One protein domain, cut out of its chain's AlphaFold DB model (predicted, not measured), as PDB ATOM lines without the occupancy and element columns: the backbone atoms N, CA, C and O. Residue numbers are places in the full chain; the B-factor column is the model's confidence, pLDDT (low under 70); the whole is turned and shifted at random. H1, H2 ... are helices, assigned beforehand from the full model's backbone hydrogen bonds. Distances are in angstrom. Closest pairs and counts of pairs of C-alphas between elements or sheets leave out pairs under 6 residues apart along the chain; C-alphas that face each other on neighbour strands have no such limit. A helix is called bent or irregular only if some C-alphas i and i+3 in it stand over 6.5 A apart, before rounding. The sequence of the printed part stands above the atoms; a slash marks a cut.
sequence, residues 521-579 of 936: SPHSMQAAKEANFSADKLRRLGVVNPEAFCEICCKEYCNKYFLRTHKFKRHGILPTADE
ATOM      1  N   SER A 521     198.457 140.709 180.588       75.12
ATOM      2  CA  SER A 521     197.711 139.727 181.386       75.12
ATOM      3  C   SER A 521     196.785 138.894 180.485       75.12
ATOM      4  O   SER A 521     196.309 139.427 179.475       75.12
ATOM      5  N   PRO A 522     196.457 137.634 180.835       75.19
ATOM      6  CA  PRO A 522     195.593 136.775 180.017       75.19
ATOM      7  C   PRO A 522     194.272 137.430 179.592       75.19
ATOM      8  O   PRO A 522     193.865 137.306 178.442       75.19
ATOM      9  N   HIS A 523     193.653 138.203 180.488       75.38
ATOM     10  CA  HIS A 523     192.419 138.928 180.196       75.38
ATOM     11  C   HIS A 523     192.643 140.111 179.232       75.38
ATOM     12  O   HIS A 523     191.888 140.285 178.280       75.38
ATOM     13  N   SER A 524     193.727 140.879 179.407       78.56
ATOM     14  CA  SER A 524     194.068 141.977 178.485       78.56
ATOM     15  C   SER A 524     194.529 141.509 177.097       78.56
ATOM     16  O   SER A 524     194.299 142.222 176.125       78.56
ATOM     17  N   MET A 525     195.106 140.305 176.966       78.25
ATOM     18  CA  MET A 525     195.407 139.708 175.654       78.25
ATOM     19  C   MET A 525     194.123 139.406 174.869       78.25
ATOM     20  O   MET A 525     194.033 139.730 173.687       78.25
ATOM     21  N   GLN A 526     193.107 138.853 175.538       79.31
ATOM     22  CA  GLN A 526     191.802 138.609 174.926       79.31
ATOM     23  C   GLN A 526     191.113 139.930 174.534       79.31
ATOM     24  O   GLN A 526     190.672 140.069 173.397       79.31
ATOM     25  N   ALA A 527     191.133 140.942 175.410       80.00
ATOM     26  CA  ALA A 527     190.589 142.268 175.105       80.00
ATOM     27  C   ALA A 527     191.323 142.994 173.954       80.00
ATOM     28  O   ALA A 527     190.703 143.761 173.221       80.00
ATOM     29  N   ALA A 528     192.631 142.760 173.771       78.62
ATOM     30  CA  ALA A 528     193.396 143.276 172.631       78.62
ATOM     31  C   ALA A 528     193.014 142.572 171.314       78.62
ATOM     32  O   ALA A 528     192.854 143.235 170.287       78.62
ATOM     33  N   LYS A 529     192.800 141.251 171.365       80.44
ATOM     34  CA  LYS A 529     192.338 140.439 170.232       80.44
ATOM     35  C   LYS A 529     190.919 140.820 169.795       80.44
ATOM     36  O   LYS A 529     190.679 141.015 168.611       80.44
ATOM     37  N   GLU A 530     190.004 141.011 170.744       76.69
ATOM     38  CA  GLU A 530     188.633 141.498 170.500       76.69
ATOM     39  C   GLU A 530     188.588 142.963 170.027       76.69
ATOM     40  O   GLU A 530     187.620 143.398 169.406       76.69
ATOM     41  N   ALA A 531     189.646 143.735 170.286       75.88
ATOM     42  CA  ALA A 531     189.827 145.097 169.789       75.88
ATOM     43  C   ALA A 531     190.524 145.179 168.415       75.88
ATOM     44  O   ALA A 531     190.931 146.277 168.019       75.88
ATOM     45  N   ASN A 532     190.695 144.046 167.716       77.25
ATOM     46  CA  ASN A 532     191.411 143.927 166.437       77.25
ATOM     47  C   ASN A 532     192.799 144.597 166.453       77.25
ATOM     48  O   ASN A 532     193.205 145.214 165.474       77.25
ATOM     49  N   PHE A 533     193.493 144.543 167.595       76.94
ATOM     50  CA  PHE A 533     194.804 145.166 167.819       76.94
ATOM     51  C   PHE A 533     194.907 146.670 167.481       76.94
ATOM     52  O   PHE A 533     196.000 147.196 167.282       76.94
ATOM     53  N   SER A 534     193.784 147.396 167.497       77.94
ATOM     54  CA  SER A 534     193.752 148.848 167.270       77.94
ATOM     55  C   SER A 534     194.672 149.616 168.235       77.94
ATOM     56  O   SER A 534     194.586 149.465 169.460       77.94
ATOM     57  N   ALA A 535     195.538 150.476 167.684       77.12
ATOM     58  CA  ALA A 535     196.597 151.168 168.426       77.12
ATOM     59  C   ALA A 535     196.069 151.953 169.642       77.12
ATOM     60  O   ALA A 535     196.609 151.833 170.744       77.12
ATOM     61  N   ASP A 536     194.959 152.683 169.490       78.56
ATOM     62  CA  ASP A 536     194.315 153.415 170.588       78.56
ATOM     63  C   ASP A 536     193.844 152.518 171.734       78.56
ATOM     64  O   ASP A 536     193.877 152.924 172.899       78.56
ATOM     65  N   LYS A 537     193.409 151.290 171.434       79.12
ATOM     66  CA  LYS A 537     192.918 150.357 172.452       79.12
ATOM     67  C   LYS A 537     194.063 149.591 173.113       79.12
ATOM     68  O   LYS A 537     194.011 149.394 174.324       79.12
ATOM     69  N   LEU A 538     195.141 149.290 172.386       80.81
ATOM     70  CA  LEU A 538     196.405 148.809 172.966       80.81
ATOM     71  C   LEU A 538     196.980 149.814 173.975       80.81
ATOM     72  O   LEU A 538     197.336 149.427 175.090       80.81
ATOM     73  N   ARG A 539     196.973 151.112 173.644       81.88
ATOM     74  CA  ARG A 539     197.405 152.178 174.568       81.88
ATOM     75  C   ARG A 539     196.533 152.255 175.825       81.88
ATOM     76  O   ARG A 539     197.062 152.406 176.923       81.88
ATOM     77  N   ARG A 540     195.211 152.066 175.704       79.19
ATOM     78  CA  ARG A 540     194.287 151.970 176.860       79.19
ATOM     79  C   ARG A 540     194.505 150.718 177.719       79.19
ATOM     80  O   ARG A 540     194.186 150.748 178.901       79.19
ATOM     81  N   LEU A 541     195.061 149.646 177.153       77.19
ATOM     82  CA  LEU A 541     195.452 148.422 177.867       77.19
ATOM     83  C   LEU A 541     196.871 148.497 178.471       77.19
ATOM     84  O   LEU A 541     197.346 147.516 179.039       77.19
ATOM     85  N   GLY A 542     197.543 149.651 178.382       76.38
ATOM     86  CA  GLY A 542     198.855 149.890 178.991       76.38
ATOM     87  C   GLY A 542     200.061 149.522 178.122       76.38
ATOM     88  O   GLY A 542     201.184 149.561 178.627       76.38
ATOM     89  N   VAL A 543     199.858 149.199 176.838       81.88
ATOM     90  CA  VAL A 543     200.954 149.078 175.861       81.88
ATOM     91  C   VAL A 543     201.492 150.482 175.573       81.88
ATOM     92  O   VAL A 543     200.748 151.361 175.137       81.88
ATOM     93  N   VAL A 544     202.778 150.705 175.834       78.88
ATOM     94  CA  VAL A 544     203.450 152.000 175.649       78.88
ATOM     95  C   VAL A 544     203.705 152.258 174.162       78.88
ATOM     96  O   VAL A 544     203.409 153.347 173.674       78.88
ATOM     97  N   ASN A 545     204.183 151.238 173.442       78.38
ATOM     98  CA  ASN A 545     204.539 151.300 172.025       78.38
ATOM     99  C   ASN A 545     203.658 150.343 171.191       78.38
ATOM    100  O   ASN A 545     204.043 149.185 171.002       78.38
ATOM    101  N   PRO A 546     202.500 150.784 170.656       80.81
ATOM    102  CA  PRO A 546     201.634 149.918 169.846       80.81
ATOM    103  C   PRO A 546     202.329 149.404 168.570       80.81
ATOM    104  O   PRO A 546     202.087 148.277 168.157       80.81
ATOM    105  N   GLU A 547     203.256 150.173 167.995       79.56
ATOM    106  CA  GLU A 547     204.025 149.812 166.788       79.56
ATOM    107  C   GLU A 547     205.140 148.782 167.040       79.56
ATOM    108  O   GLU A 547     205.657 148.166 166.110       79.56
ATOM    109  N   ALA A 548     205.527 148.582 168.305       86.44
ATOM    110  CA  ALA A 548     206.504 147.577 168.719       86.44
ATOM    111  C   ALA A 548     205.829 146.371 169.404       86.44
ATOM    112  O   ALA A 548     206.478 145.592 170.105       86.44
ATOM    113  N   PHE A 549     204.522 146.196 169.199       87.31
ATOM    114  CA  PHE A 549     203.745 145.090 169.740       87.31
ATOM    115  C   PHE A 549     203.654 143.913 168.758       87.31
ATOM    116  O   PHE A 549     203.438 144.083 167.560       87.31
ATOM    117  N   CYS A 550     203.802 142.687 169.259       88.31
ATOM    118  CA  CYS A 550     203.572 141.480 168.473       88.31
ATOM    119  C   CYS A 550     202.144 140.980 168.677       88.31
ATOM    120  O   CYS A 550     201.843 140.387 169.708       88.31
ATOM    121  N   GLU A 551     201.292 141.157 167.669       86.06
ATOM    122  CA  GLU A 551     199.890 140.709 167.678       86.06
ATOM    123  C   GLU A 551     199.748 139.188 167.897       86.06
ATOM    124  O   GLU A 551     198.801 138.729 168.529       86.06
ATOM    125  N   ILE A 552     200.726 138.397 167.439       85.38
ATOM    126  CA  ILE A 552     200.654 136.926 167.424       85.38
ATOM    127  C   ILE A 552     200.902 136.327 168.815       85.38
ATOM    128  O   ILE A 552     200.178 135.431 169.242       85.38
ATOM    129  N   CYS A 553     201.913 136.814 169.542       85.25
ATOM    130  CA  CYS A 553     202.217 136.353 170.904       85.25
ATOM    131  C   CYS A 553     201.823 137.346 172.008       85.25
ATOM    132  O   CYS A 553     202.114 137.093 173.179       85.25
ATOM    133  N   CYS A 554     201.189 138.462 171.639       81.81
ATOM    134  CA  CYS A 554     200.740 139.542 172.518       81.81
ATOM    135  C   CYS A 554     201.833 140.111 173.449       81.81
ATOM    136  O   CYS A 554     201.600 140.366 174.636       81.81
ATOM    137  N   LYS A 555     203.046 140.299 172.912       84.00
ATOM    138  CA  LYS A 555     204.206 140.843 173.640       84.00
ATOM    139  C   LYS A 555     204.588 142.226 173.142       84.00
ATOM    140  O   LYS A 555     204.710 142.443 171.940       84.00
ATOM    141  N   GLU A 556     204.863 143.121 174.082       84.81
ATOM    142  CA  GLU A 556     205.431 144.434 173.797       84.81
ATOM    143  C   GLU A 556     206.967 144.372 173.747       84.81
ATOM    144  O   GLU A 556     207.611 143.855 174.666       84.81
ATOM    145  N   TYR A 557     207.549 144.939 172.689       85.94
ATOM    146  CA  TYR A 557     208.988 145.120 172.511       85.94
ATOM    147  C   TYR A 557     209.374 146.597 172.621       85.94
ATOM    148  O   TYR A 557     208.569 147.502 172.426       85.94
ATOM    149  N   CYS A 558     210.641 146.862 172.929       77.50
ATOM    150  CA  CYS A 558     211.142 148.226 173.100       77.50
ATOM    151  C   CYS A 558     211.419 148.975 171.779       77.50
ATOM    152  O   CYS A 558     211.640 150.181 171.825       77.50
ATOM    153  N   ASN A 559     211.424 148.298 170.622       83.88
ATOM    154  CA  ASN A 559     211.669 148.893 169.299       83.88
ATOM    155  C   ASN A 559     211.086 147.997 168.179       83.88
ATOM    156  O   ASN A 559     211.105 146.768 168.315       83.88
ATOM    157  N   LYS A 560     210.653 148.590 167.052       84.50
ATOM    158  CA  LYS A 560     210.231 147.894 165.819       84.50
ATOM    159  C   LYS A 560     211.299 146.917 165.305       84.50
ATOM    160  O   LYS A 560     210.947 145.849 164.816       84.50
ATOM    161  N   TYR A 561     212.593 147.205 165.495       81.06
ATOM    162  CA  TYR A 561     213.674 146.255 165.171       81.06
ATOM    163  C   TYR A 561     213.549 144.936 165.954       81.06
ATOM    164  O   TYR A 561     213.490 143.868 165.351       81.06
ATOM    165  N   PHE A 562     213.422 144.993 167.285       86.75
ATOM    166  CA  PHE A 562     213.254 143.788 168.107       86.75
ATOM    167  C   PHE A 562     211.938 143.070 167.812       86.75
ATOM    168  O   PHE A 562     211.914 141.842 167.815       86.75
ATOM    169  N   LEU A 563     210.867 143.811 167.495       87.25
ATOM    170  CA  LEU A 563     209.624 143.221 167.006       87.25
ATOM    171  C   LEU A 563     209.840 142.459 165.688       87.25
ATOM    172  O   LEU A 563     209.357 141.339 165.562       87.25
ATOM    173  N   ARG A 564     210.575 143.028 164.727       85.56
ATOM    174  CA  ARG A 564     210.870 142.410 163.424       85.56
ATOM    175  C   ARG A 564     211.725 141.151 163.589       85.56
ATOM    176  O   ARG A 564     211.333 140.087 163.116       85.56
ATOM    177  N   THR A 565     212.817 141.228 164.353       84.31
ATOM    178  CA  THR A 565     213.647 140.062 164.709       84.31
ATOM    179  C   THR A 565     212.843 139.008 165.471       84.31
ATOM    180  O   THR A 565     213.074 137.817 165.288       84.31
ATOM    181  N   HIS A 566     211.868 139.408 166.292       86.75
ATOM    182  CA  HIS A 566     210.980 138.486 166.993       86.75
ATOM    183  C   HIS A 566     209.943 137.822 166.068       86.75
ATOM    184  O   HIS A 566     209.823 136.596 166.099       86.75
ATOM    185  N   LYS A 567     209.234 138.590 165.223       85.94
ATOM    186  CA  LYS A 567     208.305 138.077 164.195       85.94
ATOM    187  C   LYS A 567     209.035 137.079 163.274       85.94
ATOM    188  O   LYS A 567     208.501 136.005 163.010       85.94
ATOM    189  N   PHE A 568     210.297 137.345 162.932       83.38
ATOM    190  CA  PHE A 568     211.164 136.412 162.209       83.38
ATOM    191  C   PHE A 568     211.574 135.183 163.053       83.38
ATOM    192  O   PHE A 568     211.101 134.078 162.793       83.38
ATOM    193  N   LYS A 569     212.380 135.349 164.121       81.31
ATOM    194  CA  LYS A 569     212.955 134.239 164.923       81.31
ATOM    195  C   LYS A 569     211.915 133.374 165.666       81.31
ATOM    196  O   LYS A 569     212.260 132.281 166.108       81.31
ATOM    197  N   ARG A 570     210.685 133.852 165.909       82.06
ATOM    198  CA  ARG A 570     209.669 133.138 166.725       82.06
ATOM    199  C   ARG A 570     208.338 132.873 166.035       82.06
ATOM    200  O   ARG A 570     207.616 131.999 166.507       82.06
ATOM    201  N   HIS A 571     208.021 133.588 164.959       79.69
ATOM    202  CA  HIS A 571     206.807 133.354 164.175       79.69
ATOM    203  C   HIS A 571     207.092 132.969 162.717       79.69
ATOM    204  O   HIS A 571     206.152 132.652 162.000       79.69
ATOM    205  N   GLY A 572     208.360 132.954 162.282       74.19
ATOM    206  CA  GLY A 572     208.744 132.577 160.919       74.19
ATOM    207  C   GLY A 572     208.311 133.582 159.849       74.19
ATOM    208  O   GLY A 572     208.389 133.279 158.663       74.19
ATOM    209  N   ILE A 573     207.845 134.771 160.244       77.88
ATOM    210  CA  ILE A 573     207.337 135.774 159.308       77.88
ATOM    211  C   ILE A 573     208.512 136.596 158.787       77.88
ATOM    212  O   ILE A 573     209.109 137.389 159.523       77.88
ATOM    213  N   LEU A 574     208.829 136.399 157.509       59.25
ATOM    214  CA  LEU A 574     209.711 137.278 156.752       59.25
ATOM    215  C   LEU A 574     209.033 138.657 156.597       59.25
ATOM    216  O   LEU A 574     207.841 138.696 156.287       59.25
ATOM    217  N   PRO A 575     209.740 139.783 156.807       64.94
ATOM    218  CA  PRO A 575     209.179 141.108 156.557       64.94
ATOM    219  C   PRO A 575     208.736 141.236 155.095       64.94
ATOM    220  O   PRO A 575     209.514 140.936 154.188       64.94
ATOM    221  N   THR A 576     207.499 141.670 154.860       55.09
ATOM    222  CA  THR A 576     206.986 141.901 153.506       55.09
ATOM    223  C   THR A 576     207.664 143.119 152.880       55.09
ATOM    224  O   THR A 576     207.984 144.088 153.569       55.09
ATOM    225  N   ALA A 577     207.877 143.089 151.561       51.25
ATOM    226  CA  ALA A 577     208.568 144.166 150.848       51.25
ATOM    227  C   ALA A 577     207.844 145.528 150.944       51.25
ATOM    228  O   ALA A 577     208.502 146.566 150.904       51.25
ATOM    229  N   ASP A 578     206.522 145.538 151.153       45.41
ATOM    230  CA  ASP A 578     205.749 146.767 151.386       45.41
ATOM    231  C   ASP A 578     206.162 147.507 152.673       45.41
ATOM    232  O   ASP A 578     206.227 148.734 152.673       45.41
ATOM    233  N   GLU A 579     206.556 146.803 153.747       53.16
ATOM    234  CA  GLU A 579     207.045 147.438 154.990       53.16
ATOM    235  C   GLU A 579     208.422 148.119 154.841       53.16
ATOM    236  O   GLU A 579     208.884 148.779 155.776       53.16
TER     237      GLU A 579
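AT A GLANCE: This is residues 521 to 579 of the 936 residues of an uncharacterized protein of Anopheles maculatus (UniProt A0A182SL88). Two short helices, H1 and H2, sit near each other at one end of an elongated model, and a longer helix, H3, sits at the other end, apart from both. Between the two ends the middle is filled by a long link without named elements, residues 541 to 559, which folds back on itself where residues 549 to 550 pair with residues 555 to 556; residues 572 to 579 make a tail after H3. The printed part has 59 residues with three named helices, in the order H1, H2, H3, and no named strand. Its class is all helix, although under half of the residues, 27 of 59, are in named elements. The whole is compact, with a radius of gyration of the C-alphas of 11.5 A, and spans 30 by 20 by 17 A, only just elongated.

HOW THE PARTS SIT: H1, residues 522 to 530, and H2, residues 535 to 540, are close but not clearly touching, with 2 pairs of C-alphas within 8 A. Their closest C-alphas, those of Ala 528 and Leu 538, are 6.3 A apart, and the centres of the two helices are 11.6 A apart. They run opposite ways at a shallow tilt of 34 degrees, only just short of steep. After H2, residues 549 to 550 and residues 555 to 556 are paired as strands are, antiparallel, in stretches too short to be named. H3, residues 560 to 571, is apart from H1 and also apart from H2. In H1, H2 and H3, every O i to N i+4 pair is within hydrogen-bond range.

IN THESE COORDINATES: H1 begins with C-alpha 522 at (195.593, 136.775, 180.017) and runs for 9 residues, Pro 522 to Glu 530, over 12.7 A. H2 has 6 residues, Ala 535 to Arg 540, and measures 8.8 A from first to last C-alpha; its C-alpha 535 is at (196.597, 151.168, 168.426). H3, the longest helix, has 12 residues, Lys 560 to His 571, and measures 15.0 A, ending with C-alpha 571 at (206.807, 133.354, 164.175). No helix is bent.

THE WHOLE: The two C-alphas farthest apart are those of His 523 and Ala 577, 33.9 A, while the first and last printed C-alphas, those of Ser 521 and Glu 579, are 29.0 A apart. The printed part has no cut. The link from H1 to H2, with 4 residues, is tight, and the link from H2 to H3, with 19 residues, is long. The C-alphas of residues 541 to 559 lie 2 to 13 A from the mean of the C-alphas. The mean pLDDT of the printed part is 78.3, and residues 574 to 579 are under 70, where the model's confidence is low.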